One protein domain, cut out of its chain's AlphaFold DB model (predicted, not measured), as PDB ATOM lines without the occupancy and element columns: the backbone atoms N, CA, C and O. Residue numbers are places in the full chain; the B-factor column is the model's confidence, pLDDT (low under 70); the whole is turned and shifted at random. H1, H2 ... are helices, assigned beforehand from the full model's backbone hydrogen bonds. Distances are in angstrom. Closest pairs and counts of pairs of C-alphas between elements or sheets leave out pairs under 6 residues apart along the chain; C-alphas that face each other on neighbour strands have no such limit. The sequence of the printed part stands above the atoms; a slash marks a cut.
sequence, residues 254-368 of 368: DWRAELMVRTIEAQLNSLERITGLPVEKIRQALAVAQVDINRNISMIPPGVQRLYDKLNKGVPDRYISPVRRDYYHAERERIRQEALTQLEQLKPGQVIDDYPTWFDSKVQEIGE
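Overview. This is residues 254 to 368 of the 368 residues of an uncharacterized protein of Kiloniella litopenaei (UniProt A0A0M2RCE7). Helices H4, H1 and H2 lie side by side, H3 crosses one face, and H5 lies beyond one end. The printed part has 115 residues with five named helices, H1 to H5, all helix. It is only just loose, close to compact, radius of gyration of the C-alphas 16.2 A, spanning 52 by 27 by 21 A.

Along the chain. H4, residues 322 to 345, is 35.8 A long. H1 is residues 255 to 275, from C-alpha (-10.047, 7.926, 38.098). H2 is residues 280 to 295, H3 302 to 313, and H5 357 to 367, ending at C-alpha (-7.699, 19.694, 44.409).

Arrangement. H1 touches H4 at a shallow tilt of 13 degrees, closest C-alphas Gln 267 and Arg 332, 6.4 A. H1 and H2 form a hairpin. H3 touches H1 at a steep tilt of 46 degrees, closest C-alphas Ile 264 and Tyr 308, 5.8 A. Every O i to N i+4 pair in H1, H2 and H3 is within hydrogen-bond range.

Size, cuts and confidence. The printed part has no cut, the H4 to H5 link is long, and H5 has mean pLDDT 41.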
ATOM      1  N   ASP A 254      -5.668   8.382  38.593       60.28
ATOM      2  CA  ASP A 254      -6.629   9.438  38.890       60.28
ATOM      3  C   ASP A 254      -7.896   9.116  38.104       60.28
ATOM      4  O   ASP A 254      -7.966   9.361  36.900       60.28
ATOM      5  N   TRP A 255      -8.869   8.478  38.760       60.75
ATOM      6  CA  TRP A 255     -10.047   7.926  38.098       60.75
ATOM      7  C   TRP A 255     -10.807   9.049  37.405       60.75
ATOM      8  O   TRP A 255     -11.468   8.815  36.401       60.75
ATOM      9  N   ARG A 256     -10.656  10.290  37.893       67.38
ATOM     10  CA  ARG A 256     -11.137  11.497  37.232       67.38
ATOM     11  C   ARG A 256     -10.361  11.772  35.946       67.38
ATOM     12  O   ARG A 256     -11.000  12.016  34.929       67.38
ATOM     13  N   ALA A 257      -9.031  11.707  35.946       71.19
ATOM     14  CA  ALA A 257      -8.228  11.808  34.723       71.19
ATOM     15  C   ALA A 257      -8.549  10.681  33.724       71.19
ATOM     16  O   ALA A 257      -8.704  10.948  32.534       71.19
ATOM     17  N   GLU A 258      -8.707   9.440  34.189       71.50
ATOM     18  CA  GLU A 258      -9.068   8.302  33.341       71.50
ATOM     19  C   GLU A 258     -10.484   8.454  32.766       71.50
ATOM     20  O   GLU A 258     -10.695   8.293  31.562       71.50
ATOM     21  N   LEU A 259     -11.450   8.855  33.594       76.56
ATOM     22  CA  LEU A 259     -12.807   9.180  33.168       76.56
ATOM     23  C   LEU A 259     -12.813  10.334  32.161       76.56
ATOM     24  O   LEU A 259     -13.527  10.274  31.160       76.56
ATOM     25  N   MET A 260     -11.993  11.365  32.372       77.50
ATOM     26  CA  MET A 260     -11.832  12.468  31.425       77.50
ATOM     27  C   MET A 260     -11.270  11.985  30.090       77.50
ATOM     28  O   MET A 260     -11.787  12.392  29.053       77.50
ATOM     29  N   VAL A 261     -10.266  11.102  30.094       83.44
ATOM     30  CA  VAL A 261      -9.725  10.486  28.872       83.44
ATOM     31  C   VAL A 261     -10.820   9.709  28.139       83.44
ATOM     32  O   VAL A 261     -11.075   9.997  26.972       83.44
ATOM     33  N   ARG A 262     -11.549   8.818  28.823       82.06
ATOM     34  CA  ARG A 262     -12.659   8.046  28.227       82.06
ATOM     35  C   ARG A 262     -13.766   8.951  27.676       82.06
ATOM     36  O   ARG A 262     -14.302   8.711  26.596       82.06
ATOM     37  N   THR A 263     -14.082  10.034  28.386       83.88
ATOM     38  CA  THR A 263     -15.080  11.022  27.951       83.88
ATOM     39  C   THR A 263     -14.608  11.781  26.711       83.88
ATOM     40  O   THR A 263     -15.383  11.966  25.772       83.88
ATOM     41  N   ILE A 264     -13.334  12.194  26.670       86.38
ATOM     42  CA  ILE A 264     -12.710  12.803  25.489       86.38
ATOM     43  C   ILE A 264     -12.809  11.839  24.304       86.38
ATOM     44  O   ILE A 264     -13.250  12.248  23.234       86.38
ATOM     45  N   GLU A 265     -12.454  10.565  24.479       87.69
ATOM     46  CA  GLU A 265     -12.531   9.556  23.416       87.69
ATOM     47  C   GLU A 265     -13.956   9.373  22.893       87.69
ATOM     48  O   GLU A 265     -14.171   9.387  21.680       87.69
ATOM     49  N   ALA A 266     -14.940   9.269  23.787       86.00
ATOM     50  CA  ALA A 266     -16.347   9.169  23.415       86.00
ATOM     51  C   ALA A 266     -16.817  10.397  22.617       86.00
ATOM     52  O   ALA A 266     -17.482  10.258  21.586       86.00
ATOM     53  N   GLN A 267     -16.429  11.605  23.041       86.44
ATOM     54  CA  GLN A 267     -16.767  12.836  22.324       86.44
ATOM     55  C   GLN A 267     -16.035  12.956  20.982       86.44
ATOM     56  O   GLN A 267     -16.642  13.412  20.015       86.44
ATOM     57  N   LEU A 268     -14.780  12.503  20.874       88.44
ATOM     58  CA  LEU A 268     -14.047  12.453  19.603       88.44
ATOM     59  C   LEU A 268     -14.668  11.446  18.630       88.44
ATOM     60  O   LEU A 268     -14.869  11.789  17.469       88.44
ATOM     61  N   ASN A 269     -15.043  10.252  19.102       87.81
ATOM     62  CA  ASN A 269     -15.765   9.253  18.308       87.81
ATOM     63  C   ASN A 269     -17.096   9.821  17.787       87.81
ATOM     64  O   ASN A 269     -17.445   9.651  16.619       87.81
ATOM     65  N   SER A 270     -17.844  10.514  18.652       86.06
ATOM     66  CA  SER A 270     -19.107  11.160  18.284       86.06
ATOM     67  C   SER A 270     -18.896  12.277  17.257       86.06
ATOM     68  O   SER A 270     -19.594  12.333  16.243       86.06
ATOM     69  N   LEU A 271     -17.888  13.127  17.469       85.62
ATOM     70  CA  LEU A 271     -17.530  14.209  16.558       85.62
ATOM     71  C   LEU A 271     -17.156  13.675  15.172       85.62
ATOM     72  O   LEU A 271     -17.726  14.131  14.184       85.62
ATOM     73  N   GLU A 272     -16.254  12.700  15.099       87.00
ATOM     74  CA  GLU A 272     -15.821  12.054  13.855       87.00
ATOM     75  C   GLU A 272     -17.011  11.426  13.114       87.00
ATOM     76  O   GLU A 272     -17.251  11.727  11.946       87.00
ATOM     77  N   ARG A 273     -17.841  10.644  13.816       87.44
ATOM     78  CA  ARG A 273     -19.023   9.987  13.238       87.44
ATOM     79  C   ARG A 273     -20.066  10.975  12.704       87.44
ATOM     80  O   ARG A 273     -20.665  10.740  11.655       87.44
ATOM     81  N   ILE A 274     -20.339  12.057  13.436       82.25
ATOM     82  CA  ILE A 274     -21.438  12.982  13.121       82.25
ATOM     83  C   ILE A 274     -20.994  14.068  12.139       82.25
ATOM     84  O   ILE A 274     -21.743  14.395  11.214       82.25
ATOM     85  N   THR A 275     -19.794  14.620  12.317       77.38
ATOM     86  CA  THR A 275     -19.296  15.768  11.539       77.38
ATOM     87  C   THR A 275     -18.291  15.388  10.455       77.38
ATOM     88  O   THR A 275     -18.113  16.165   9.521       77.38
ATOM     89  N   GLY A 276     -17.663  14.208  10.536       77.62
ATOM     90  CA  GLY A 276     -16.607  13.792   9.608       77.62
ATOM     91  C   GLY A 276     -15.292  14.559   9.780       77.62
ATOM     92  O   GLY A 276     -14.465  14.559   8.871       77.62
ATOM     93  N   LEU A 277     -15.108  15.266  10.901       78.00
ATOM     94  CA  LEU A 277     -13.882  16.017  11.168       78.00
ATOM     95  C   LEU A 277     -12.730  15.078  11.570       78.00
ATOM     96  O   LEU A 277     -12.962  14.148  12.343       78.00
ATOM     97  N   PRO A 278     -11.491  15.345  11.114       81.44
ATOM     98  CA  PRO A 278     -10.327  14.541  11.474       81.44
ATOM     99  C   PRO A 278      -9.967  14.731  12.951       81.44
ATOM    100  O   PRO A 278      -9.813  15.861  13.432       81.44
ATOM    101  N   VAL A 279      -9.804  13.622  13.670       86.44
ATOM    102  CA  VAL A 279      -9.526  13.594  15.119       86.44
ATOM    103  C   VAL A 279      -8.213  12.884  15.472       86.44
ATOM    104  O   VAL A 279      -7.814  12.865  16.634       86.44
ATOM    105  N   GLU A 280      -7.490  12.348  14.490       83.00
ATOM    106  CA  GLU A 280      -6.328  11.465  14.658       83.00
ATOM    107  C   GLU A 280      -5.200  12.135  15.443       83.00
ATOM    108  O   GLU A 280      -4.638  11.549  16.367       83.00
ATOM    109  N   LYS A 281      -4.911  13.406  15.138       81.25
ATOM    110  CA  LYS A 281      -3.891  14.182  15.862       81.25
ATOM    111  C   LYS A 281      -4.258  14.390  17.331       81.25
ATOM    112  O   LYS A 281      -3.373  14.442  18.182       81.25
ATOM    113  N   ILE A 282      -5.552  14.511  17.630       84.38
ATOM    114  CA  ILE A 282      -6.041  14.675  19.000       84.38
ATOM    115  C   ILE A 282      -5.946  13.338  19.742       84.38
ATOM    116  O   ILE A 282      -5.462  13.320  20.869       84.38
ATOM    117  N   ARG A 283      -6.307  12.220  19.094       85.38
ATOM    118  CA  ARG A 283      -6.132  10.868  19.656       85.38
ATOM    119  C   ARG A 283      -4.668  10.571  19.980       85.38
ATOM    120  O   ARG A 283      -4.368  10.084  21.062       85.38
ATOM    121  N   GLN A 284      -3.747  10.921  19.080       81.31
ATOM    122  CA  GLN A 284      -2.317  10.725  19.314       81.31
ATOM    123  C   GLN A 284      -1.816  11.545  20.514       81.31
ATOM    124  O   GLN A 284      -1.078  11.026  21.347       81.31
ATOM    125  N   ALA A 285      -2.239  12.807  20.632       78.56
ATOM    126  CA  ALA A 285      -1.893  13.644  21.781       78.56
ATOM    127  C   ALA A 285      -2.487  13.106  23.096       78.56
ATOM    128  O   ALA A 285      -1.825  13.163  24.131       78.56
ATOM    129  N   LEU A 286      -3.705  12.555  23.050       83.81
ATOM    130  CA  LEU A 286      -4.355  11.936  24.204       83.81
ATOM    131  C   LEU A 286      -3.615  10.677  24.671       83.81
ATOM    132  O   LEU A 286      -3.380  10.533  25.864       83.81
ATOM    133  N   ALA A 287      -3.171   9.824  23.743       79.75
ATOM    134  CA  ALA A 287      -2.398   8.622  24.062       79.75
ATOM    135  C   ALA A 287      -1.062   8.950  24.753       79.75
ATOM    136  O   ALA A 287      -0.678   8.289  25.715       79.75
ATOM    137  N   VAL A 288      -0.367  10.007  24.310       78.50
ATOM    138  CA  VAL A 288       0.852  10.492  24.985       78.50
ATOM    139  C   VAL A 288       0.525  11.001  26.389       78.50
ATOM    140  O   VAL A 288       1.196  10.632  27.350       78.50
ATOM    141  N   ALA A 289      -0.543  11.789  26.531       74.25
ATOM    142  CA  ALA A 289      -0.958  12.305  27.830       74.25
ATOM    143  C   ALA A 289      -1.406  11.198  28.799       74.25
ATOM    144  O   ALA A 289      -1.229  11.342  30.002       74.25
ATOM    145  N   GLN A 290      -1.943  10.084  28.301       71.81
ATOM    146  CA  GLN A 290      -2.307   8.929  29.121       71.81
ATOM    147  C   GLN A 290      -1.075   8.244  29.727       71.81
ATOM    148  O   GLN A 290      -1.099   7.850  30.891       71.81
ATOM    149  N   VAL A 291       0.034   8.171  28.983       71.00
ATOM    150  CA  VAL A 291       1.321   7.715  29.534       71.00
ATOM    151  C   VAL A 291       1.793   8.651  30.648       71.00
ATOM    152  O   VAL A 291       2.299   8.179  31.664       71.00
ATOM    153  N   ASP A 292       1.596   9.961  30.487       67.38
ATOM    154  CA  ASP A 292       1.952  10.950  31.506       67.38
ATOM    155  C   ASP A 292       1.035  10.890  32.736       67.38
ATOM    156  O   ASP A 292       1.543  11.001  33.847       67.38
ATOM    157  N   ILE A 293      -0.272  10.645  32.576       66.44
ATOM    158  CA  ILE A 293      -1.217  10.402  33.688       66.44
ATOM    159  C   ILE A 293      -0.773   9.179  34.495       66.44
ATOM    160  O   ILE A 293      -0.668   9.244  35.718       66.44
ATOM    161  N   ASN A 294      -0.428   8.089  33.806       63.44
ATOM    162  CA  ASN A 294       0.043   6.863  34.451       63.44
ATOM    163  C   ASN A 294       1.380   7.063  35.188       63.44
ATOM    164  O   ASN A 294       1.687   6.328  36.122       63.44
ATOM    165  N   ARG A 295       2.192   8.044  34.772       59.38
ATOM    166  CA  ARG A 295       3.481   8.379  35.400       59.38
ATOM    167  C   ARG A 295       3.371   9.443  36.491       59.38
ATOM    168  O   ARG A 295       4.187   9.444  37.409       59.38
ATOM    169  N   ASN A 296       2.417  10.365  36.384       55.91
ATOM    170  CA  ASN A 296       2.278  11.528  37.250       55.91
ATOM    171  C   ASN A 296       0.861  11.606  37.820       55.91
ATOM    172  O   ASN A 296      -0.036  12.250  37.284       55.91
ATOM    173  N   ILE A 297       0.699  10.941  38.955       53.25
ATOM    174  CA  ILE A 297      -0.601  10.599  39.528       53.25
ATOM    175  C   ILE A 297      -1.129  11.723  40.455       53.25
ATOM    176  O   ILE A 297      -2.169  11.600  41.090       53.25
ATOM    177  N   SER A 298      -0.403  12.841  40.596       53.00
ATOM    178  CA  SER A 298      -0.828  13.972  41.443       53.00
ATOM    179  C   SER A 298      -1.632  15.048  40.735       53.00
ATOM    180  O   SER A 298      -2.147  15.925  41.417       53.00
ATOM    181  N   MET A 299      -1.690  15.052  39.403       61.47
ATOM    182  CA  MET A 299      -2.338  16.144  38.684       61.47
ATOM    183  C   MET A 299      -2.788  15.708  37.294       61.47
ATOM    184  O   MET A 299      -2.011  15.125  36.538       61.47
ATOM    185  N   ILE A 300      -4.003  16.097  36.917       67.88
ATOM    186  CA  ILE A 300      -4.475  16.004  35.535       67.88
ATOM    187  C   ILE A 300      -3.562  16.872  34.653       67.88
ATOM    188  O   ILE A 300      -3.438  18.078  34.905       67.88
ATOM    189  N   PRO A 301      -2.942  16.329  33.588       74.56
ATOM    190  CA  PRO A 301      -2.144  17.138  32.682       74.56
ATOM    191  C   PRO A 301      -2.969  18.316  32.141       74.56
ATOM    192  O   PRO A 301      -4.076  18.105  31.634       74.56
ATOM    193  N   PRO A 302      -2.451  19.561  32.154       76.88
ATOM    194  CA  PRO A 302      -3.217  20.735  31.733       76.88
ATOM    195  C   PRO A 302      -3.767  20.628  30.305       76.88
ATOM    196  O   PRO A 302      -4.798  21.216  29.981       76.88
ATOM    197  N   GLY A 303      -3.086  19.871  29.438       78.00
ATOM    198  CA  GLY A 303      -3.555  19.565  28.087       78.00
ATOM    199  C   GLY A 303      -4.838  18.731  28.066       78.00
ATOM    200  O   GLY A 303      -5.737  19.041  27.287       78.00
ATOM    201  N   VAL A 304      -4.955  17.734  28.949       80.25
ATOM    202  CA  VAL A 304      -6.140  16.867  29.079       80.25
ATOM    203  C   VAL A 304      -7.317  17.668  29.622       80.25
ATOM    204  O   VAL A 304      -8.386  17.643  29.018       80.25
ATOM    205  N   GLN A 305      -7.105  18.470  30.671       81.44
ATOM    206  CA  GLN A 305      -8.141  19.353  31.220       81.44
ATOM    207  C   GLN A 305      -8.676  20.335  30.172       81.44
ATOM    208  O   GLN A 305      -9.878  20.401  29.927       81.44
ATOM    209  N   ARG A 306      -7.784  21.046  29.472       82.62
ATOM    210  CA  ARG A 306      -8.189  21.988  28.416       82.62
ATOM    211  C   ARG A 306      -8.935  21.299  27.277       82.62
ATOM    212  O   ARG A 306      -9.856  21.893  26.717       82.62
ATOM    213  N   LEU A 307      -8.522  20.090  26.899       84.44
ATOM    214  CA  LEU A 307      -9.178  19.328  25.842       84.44
ATOM    215  C   LEU A 307     -10.575  18.872  26.271       84.44
ATOM    216  O   LEU A 307     -11.524  19.079  25.518       84.44
ATOM    217  N   TYR A 308     -10.704  18.335  27.485       84.44
ATOM    218  CA  TYR A 308     -11.978  17.966  28.096       84.44
ATOM    219  C   TYR A 308     -12.951  19.154  28.114       84.44
ATOM    220  O   TYR A 308     -14.059  19.069  27.582       84.44
ATOM    221  N   ASP A 309     -12.510  20.310  28.618       84.38
ATOM    222  CA  ASP A 309     -13.331  21.525  28.678       84.38
ATOM    223  C   ASP A 309     -13.732  22.023  27.285       84.38
ATOM    224  O   ASP A 309     -14.851  22.495  27.068       84.38
ATOM    225  N   LYS A 310     -12.820  21.922  26.311       85.31
ATOM    226  CA  LYS A 310     -13.069  22.348  24.933       85.31
ATOM    227  C   LYS A 310     -14.091  21.452  24.234       85.31
ATOM    228  O   LYS A 310     -14.968  21.979  23.552       85.31
ATOM    229  N   LEU A 311     -14.003  20.133  24.394       84.38
ATOM    230  CA  LEU A 311     -14.956  19.207  23.778       84.38
ATOM    231  C   LEU A 311     -16.341  19.304  24.439       84.38
ATOM    232  O   LEU A 311     -17.344  19.345  23.726       84.38
ATOM    233  N   ASN A 312     -16.396  19.527  25.757       84.81
ATOM    234  CA  ASN A 312     -17.649  19.803  26.465       84.81
ATOM    235  C   ASN A 312     -18.330  21.100  25.991       84.81
ATOM    236  O   ASN A 312     -19.553  21.139  25.848       84.81
ATOM    237  N   LYS A 313     -17.560  22.147  25.664       86.19
ATOM    238  CA  LYS A 313     -18.090  23.356  24.995       86.19
ATOM    239  C   LYS A 313     -18.577  23.067  23.571       86.19
ATOM    240  O   LYS A 313     -19.514  23.705  23.095       86.19
ATOM    241  N   GLY A 314     -18.012  22.052  22.924       83.88
ATOM    242  CA  GLY A 314     -18.330  21.605  21.573       83.88
ATOM    243  C   GLY A 314     -17.620  22.394  20.477       83.88
ATOM    244  O   GLY A 314     -16.944  23.395  20.720       83.88
ATOM    245  N   VAL A 315     -17.771  21.920  19.240       82.50
ATOM    246  CA  VAL A 315     -17.271  22.626  18.060       82.50
ATOM    247  C   VAL A 315     -18.253  23.726  17.633       82.50
ATOM    248  O   VAL A 315     -19.458  23.552  17.795       82.50
ATOM    249  N   PRO A 316     -17.769  24.854  17.083       83.38
ATOM    250  CA  PRO A 316     -18.648  25.903  16.574       83.38
ATOM    251  C   PRO A 316     -19.619  25.395  15.497       83.38
ATOM    252  O   PRO A 316     -19.194  24.696  14.578       83.38
ATOM    253  N   ASP A 317     -20.874  25.846  15.541       82.81
ATOM    254  CA  ASP A 317     -21.973  25.411  14.658       82.81
ATOM    255  C   ASP A 317     -21.670  25.496  13.162       82.81
ATOM    256  O   ASP A 317     -22.205  24.720  12.375       82.81
ATOM    257  N   ARG A 318     -20.793  26.422  12.756       81.81
ATOM    258  CA  ARG A 318     -20.345  26.566  11.361       81.81
ATOM    259  C   ARG A 318     -19.609  25.336  10.821       81.81
ATOM    260  O   ARG A 318     -19.509  25.184   9.612       81.81
ATOM    261  N   TYR A 319     -19.072  24.493  11.702       79.06
ATOM    262  CA  TYR A 319     -18.394  23.245  11.348       79.06
ATOM    263  C   TYR A 319     -19.320  22.026  11.429       79.06
ATOM    264  O   TYR A 319     -18.877  20.908  11.181       79.06
ATOM    265  N   ILE A 320     -20.595  22.226  11.777       80.94
ATOM    266  CA  ILE A 320     -21.590  21.164  11.897       80.94
ATOM    267  C   ILE A 320     -22.631  21.357  10.798       80.94
ATOM    268  O   ILE A 320     -23.176  22.446  10.615       80.94
ATOM    269  N   SER A 321     -22.945  20.285  10.074       78.81
ATOM    270  CA  SER A 321     -24.052  20.310   9.115       78.81
ATOM    271  C   SER A 321     -25.357  20.714   9.821       78.81
ATOM    272  O   SER A 321     -25.672  20.115  10.854       78.81
ATOM    273  N   PRO A 322     -26.152  21.660   9.278       83.69
ATOM    274  CA  PRO A 322     -27.411  22.093   9.890       83.69
ATOM    275  C   PRO A 322     -28.356  20.937  10.242       83.69
ATOM    276  O   PRO A 322     -28.993  20.965  11.285       83.69
ATOM    277  N   VAL A 323     -28.377  19.882   9.420       85.38
ATOM    278  CA  VAL A 323     -29.234  18.696   9.602       85.38
ATOM    279  C   VAL A 323     -28.792  17.821  10.785       85.38
ATOM    280  O   VAL A 323     -29.592  17.086  11.350       85.38
ATOM    281  N   ARG A 324     -27.511  17.876  11.166       82.12
ATOM    282  CA  ARG A 324     -26.923  17.036  12.225       82.12
ATOM    283  C   ARG A 324     -26.646  17.799  13.520       82.12
ATOM    284  O   ARG A 324     -26.152  17.200  14.473       82.12
ATOM    285  N   ARG A 325     -26.937  19.102  13.554       83.38
ATOM    286  CA  ARG A 325     -26.603  19.999  14.666       83.38
ATOM    287  C   ARG A 325     -27.264  19.574  15.972       83.38
ATOM    288  O   ARG A 325     -26.565  19.345  16.954       83.38
ATOM    289  N   ASP A 326     -28.578  19.390  15.956       86.19
ATOM    290  CA  ASP A 326     -29.331  19.022  17.160       86.19
ATOM    291  C   ASP A 326     -28.903  17.644  17.676       86.19
ATOM    292  O   ASP A 326     -28.676  17.461  18.871       86.19
ATOM    293  N   TYR A 327     -28.681  16.700  16.755       87.25
ATOM    294  CA  TYR A 327     -28.188  15.363  17.080       87.25
ATOM    295  C   TYR A 327     -26.788  15.392  17.714       87.25
ATOM    296  O   TYR A 327     -26.543  14.702  18.700       87.25
ATOM    297  N   TYR A 328     -25.879  16.225  17.197       88.19
ATOM    298  CA  TYR A 328     -24.549  16.414  17.779       88.19
ATOM    299  C   TYR A 328     -24.616  16.962  19.210       88.19
ATOM    300  O   TYR A 328     -23.964  16.423  20.107       88.19
ATOM    301  N   HIS A 329     -25.395  18.023  19.444       89.12
ATOM    302  CA  HIS A 329     -25.484  18.624  20.775       89.12
ATOM    303  C   HIS A 329     -26.158  17.694  21.785       89.12
ATOM    304  O   HIS A 329     -25.689  17.623  22.921       89.12
ATOM    305  N   ALA A 330     -27.192  16.956  21.367       89.44
ATOM    306  CA  ALA A 330     -27.849  15.954  22.198       89.44
ATOM    307  C   ALA A 330     -26.889  14.819  22.587       89.44
ATOM    308  O   ALA A 330     -26.800  14.472  23.762       89.44
ATOM    309  N   GLU A 331     -26.114  14.286  21.636       89.44
ATOM    310  CA  GLU A 331     -25.166  13.201  21.915       89.44
ATOM    311  C   GLU A 331     -24.005  13.661  22.805       89.44
ATOM    312  O   GLU A 331     -23.613  12.958  23.733       89.44
ATOM    313  N   ARG A 332     -23.480  14.871  22.577       91.69
ATOM    314  CA  ARG A 332     -22.466  15.474  23.455       91.69
ATOM    315  C   ARG A 332     -22.990  15.621  24.881       91.69
ATOM    316  O   ARG A 332     -22.286  15.280  25.828       91.69
ATOM    317  N   GLU A 333     -24.204  16.145  25.032       90.56
ATOM    318  CA  GLU A 333     -24.821  16.331  26.343       90.56
ATOM    319  C   GLU A 333     -25.071  14.989  27.036       90.56
ATOM    320  O   GLU A 333     -24.754  14.857  28.214       90.56
ATOM    321  N   ARG A 334     -25.522  13.966  26.301       93.88
ATOM    322  CA  ARG A 334     -25.671  12.597  26.814       93.88
ATOM    323  C   ARG A 334     -24.355  12.056  27.380       93.88
ATOM    324  O   ARG A 334     -24.330  11.615  28.524       93.88
ATOM    325  N   ILE A 335     -23.265  12.136  26.608       87.50
ATOM    326  CA  ILE A 335     -21.926  11.685  27.032       87.50
ATOM    327  C   ILE A 335     -21.457  12.459  28.273       87.50
ATOM    328  O   ILE A 335     -20.900  11.875  29.199       87.50
ATOM    329  N   ARG A 336     -21.699  13.776  28.314       88.31
ATOM    330  CA  ARG A 336     -21.340  14.624  29.458       88.31
ATOM    331  C   ARG A 336     -22.099  14.228  30.724       88.31
ATOM    332  O   ARG A 336     -21.493  14.156  31.786       88.31
ATOM    333  N   GLN A 337     -23.405  13.989  30.621       88.19
ATOM    334  CA  GLN A 337     -24.235  13.589  31.759       88.19
ATOM    335  C   GLN A 337     -23.853  12.201  32.273       88.19
ATOM    336  O   GLN A 337     -23.718  12.021  33.476       88.19
ATOM    337  N   GLU A 338     -23.582  11.252  31.375       86.50
ATOM    338  CA  GLU A 338     -23.091   9.919  31.738       86.50
ATOM    339  C   GLU A 338     -21.767   9.995  32.516       86.50
ATOM    340  O   GLU A 338     -21.633   9.375  33.572       86.50
ATOM    341  N   ALA A 339     -20.821  10.822  32.056       81.44
ATOM    342  CA  ALA A 339     -19.567  11.063  32.765       81.44
ATOM    343  C   ALA A 339     -19.786  11.728  34.136       81.44
ATOM    344  O   ALA A 339     -19.115  11.370  35.098       81.44
ATOM    345  N   LEU A 340     -20.733  12.665  34.263       82.81
ATOM    346  CA  LEU A 340     -21.071  13.277  35.552       82.81
ATOM    347  C   LEU A 340     -21.690  12.270  36.526       82.81
ATOM    348  O   LEU A 340     -21.300  12.250  37.687       82.81
ATOM    349  N   THR A 341     -22.586  11.398  36.061       81.69
ATOM    350  CA  THR A 341     -23.157  10.326  36.890       81.69
ATOM    351  C   THR A 341     -22.081   9.344  37.352       81.69
ATOM    352  O   THR A 341     -22.053   8.978  38.524       81.69
ATOM    353  N   GLN A 342     -21.161   8.951  36.465       72.94
ATOM    354  CA  GLN A 342     -20.020   8.110  36.841       72.94
ATOM    355  C   GLN A 342     -19.110   8.829  37.845       72.94
ATOM    356  O   GLN A 342     -18.716   8.235  38.839       72.94
ATOM    357  N   LEU A 343     -18.837  10.123  37.656       70.00
ATOM    358  CA  LEU A 343     -18.057  10.922  38.605       70.00
ATOM    359  C   LEU A 343     -18.736  11.026  39.983       70.00
ATOM    360  O   LEU A 343     -18.058  10.987  41.004       70.00
ATOM    361  N   GLU A 344     -20.064  11.141  40.030       66.69
ATOM    362  CA  GLU A 344     -20.834  11.166  41.279       66.69
ATOM    363  C   GLU A 344     -20.813   9.823  42.017       66.69
ATOM    364  O   GLU A 344     -20.768   9.817  43.246       66.69
ATOM    365  N   GLN A 345     -20.806   8.708  41.282       63.69
ATOM    366  CA  GLN A 345     -20.600   7.363  41.836       63.69
ATOM    367  C   GLN A 345     -19.163   7.149  42.333       63.69
ATOM    368  O   GLN A 345     -18.922   6.292  43.177       63.69
ATOM    369  N   LEU A 346     -18.218   7.942  41.825       55.91
ATOM    370  CA  LEU A 346     -16.799   7.919  42.178       55.91
ATOM    371  C   LEU A 346     -16.435   8.947  43.264       55.91
ATOM    372  O   LEU A 346     -15.254   9.250  43.442       55.91
ATOM    373  N   LYS A 347     -17.416   9.518  43.985       47.75
ATOM    374  CA  LYS A 347     -17.137  10.481  45.061       47.75
ATOM    375  C   LYS A 347     -16.116   9.905  46.063       47.75
ATOM    376  O   LYS A 347     -16.252   8.743  46.457       47.75
ATOM    377  N   PRO A 348     -15.130  10.715  46.502       42.88
ATOM    378  CA  PRO A 348     -14.170  10.312  47.527       42.88
ATOM    379  C   PRO A 348     -14.906   9.757  48.749       42.88
ATOM    380  O   PRO A 348     -15.821  10.404  49.263       42.88
ATOM    381  N   GLY A 349     -14.542   8.544  49.165       39.94
ATOM    382  CA  GLY A 349     -15.133   7.864  50.319       39.94
ATOM    383  C   GLY A 349     -16.290   6.892  50.045       39.94
ATOM    384  O   GLY A 349     -16.852   6.396  51.015       39.94
ATOM    385  N   GLN A 350     -16.671   6.591  48.791       37.00
ATOM    386  CA  GLN A 350     -17.695   5.557  48.520       37.00
ATOM    387  C   GLN A 350     -17.178   4.207  47.998       37.00
ATOM    388  O   GLN A 350     -17.901   3.226  48.149       37.00
ATOM    389  N   VAL A 351     -15.964   4.101  47.436       36.97
ATOM    390  CA  VAL A 351     -15.396   2.799  46.990       36.97
ATOM    391  C   VAL A 351     -13.867   2.745  47.120       36.97
ATOM    392  O   VAL A 351     -13.177   2.175  46.278       36.97
ATOM    393  N   ILE A 352     -13.291   3.355  48.158       38.47
ATOM    394  CA  ILE A 352     -11.887   3.078  48.482       38.47
ATOM    395  C   ILE A 352     -11.707   3.009  49.997       38.47
ATOM    396  O   ILE A 352     -11.042   3.838  50.608       38.47
ATOM    397  N   ASP A 353     -12.308   1.979  50.595       37.25
ATOM    398  CA  ASP A 353     -12.186   1.634  52.023       37.25
ATOM    399  C   ASP A 353     -10.741   1.300  52.465       37.25
ATOM    400  O   ASP A 353     -10.491   1.029  53.637       37.25
ATOM    401  N   ASP A 354      -9.770   1.348  51.547       40.66
ATOM    402  CA  ASP A 354      -8.356   1.097  51.822       40.66
ATOM    403  C   ASP A 354      -7.509   2.365  51.987       40.66
ATOM    404  O   ASP A 354      -6.339   2.261  52.366       40.66
ATOM    405  N   TYR A 355      -8.042   3.558  51.694       45.91
ATOM    406  CA  TYR A 355      -7.300   4.789  51.963       45.91
ATOM    407  C   TYR A 355      -7.509   5.220  53.419       45.91
ATOM    408  O   TYR A 355      -8.643   5.416  53.856       45.91
ATOM    409  N   PRO A 356      -6.429   5.437  54.190       47.34
ATOM    410  CA  PRO A 356      -6.544   6.124  55.464       47.34
ATOM    411  C   PRO A 356      -7.171   7.510  55.264       47.34
ATOM    412  O   PRO A 356      -6.794   8.234  54.344       47.34
ATOM    413  N   THR A 357      -8.069   7.920  56.157       46.34
ATOM    414  CA  THR A 357      -8.842   9.178  56.069       46.34
ATOM    415  C   THR A 357      -7.997  10.455  55.915       46.34
ATOM    416  O   THR A 357      -8.491  11.467  55.427       46.34
ATOM    417  N   TRP A 358      -6.711  10.434  56.284       47.28
ATOM    418  CA  TRP A 358      -5.778  11.556  56.093       47.28
ATOM    419  C   TRP A 358      -5.146  11.612  54.683       47.28
ATOM    420  O   TRP A 358      -4.593  12.643  54.294       47.28
ATOM    421  N   PHE A 359      -5.198  10.528  53.899       43.81
ATOM    422  CA  PHE A 359      -4.762  10.525  52.498       43.81
ATOM    423  C   PHE A 359      -5.739  11.341  51.643       43.81
ATOM    424  O   PHE A 359      -5.312  12.183  50.850       43.81
ATOM    425  N   ASP A 360      -7.038  11.192  51.909       43.31
ATOM    426  CA  ASP A 360      -8.101  11.982  51.287       43.31
ATOM    427  C   ASP A 360      -7.958  13.480  51.576       43.31
ATOM    428  O   ASP A 360      -8.122  14.286  50.663       43.31
ATOM    429  N   SER A 361      -7.567  13.886  52.791       42.66
ATOM    430  CA  SER A 361      -7.398  15.312  53.113       42.66
ATOM    431  C   SER A 361      -6.235  15.959  52.348       42.66
ATOM    432  O   SER A 361      -6.325  17.110  51.937       42.66
ATOM    433  N   LYS A 362      -5.147  15.215  52.104       37.84
ATOM    434  CA  LYS A 362      -4.001  15.679  51.300       37.84
ATOM    435  C   LYS A 362      -4.310  15.722  49.803       37.84
ATOM    436  O   LYS A 362      -3.791  16.586  49.104       37.84
ATOM    437  N   VAL A 363      -5.136  14.800  49.312       39.12
ATOM    438  CA  VAL A 363      -5.633  14.809  47.928       39.12
ATOM    439  C   VAL A 363      -6.648  15.941  47.721       39.12
ATOM    440  O   VAL A 363      -6.611  16.593  46.682       39.12
ATOM    441  N   GLN A 364      -7.481  16.238  48.722       40.09
ATOM    442  CA  GLN A 364      -8.378  17.398  48.725       40.09
ATOM    443  C   GLN A 364      -7.606  18.727  48.725       40.09
ATOM    444  O   GLN A 364      -7.932  19.590  47.920       40.09
ATOM    445  N   GLU A 365      -6.532  18.864  49.516       37.69
ATOM    446  CA  GLU A 365      -5.660  20.060  49.511       37.69
ATOM    447  C   GLU A 365      -4.973  20.333  48.159       37.69
ATOM    448  O   GLU A 365      -4.603  21.468  47.881       37.69
ATOM    449  N   ILE A 366      -4.754  19.310  47.325       38.56
ATOM    450  CA  ILE A 366      -4.170  19.458  45.975       38.56
ATOM    451  C   ILE A 366      -5.264  19.763  44.928       38.56
ATOM    452  O   ILE A 366      -4.960  20.197  43.817       38.56
ATOM    453  N   GLY A 367      -6.530  19.504  45.268       33.97
ATOM    454  CA  GLY A 367      -7.699  19.694  44.409       33.97
ATOM    455  C   GLY A 367      -8.409  21.047  44.551       33.97
ATOM    456  O   GLY A 367      -9.336  21.293  43.774       33.97
ATOM    457  N   GLU A 368      -7.990  21.892  45.499       30.41
ATOM    458  CA  GLU A 368      -8.309  23.331  45.578       30.41
ATOM    459  C   GLU A 368      -7.219  24.164  44.891       30.41
ATOM    460  O   GLU A 368      -7.587  25.130  44.177       30.41
TER     461      GLU A 368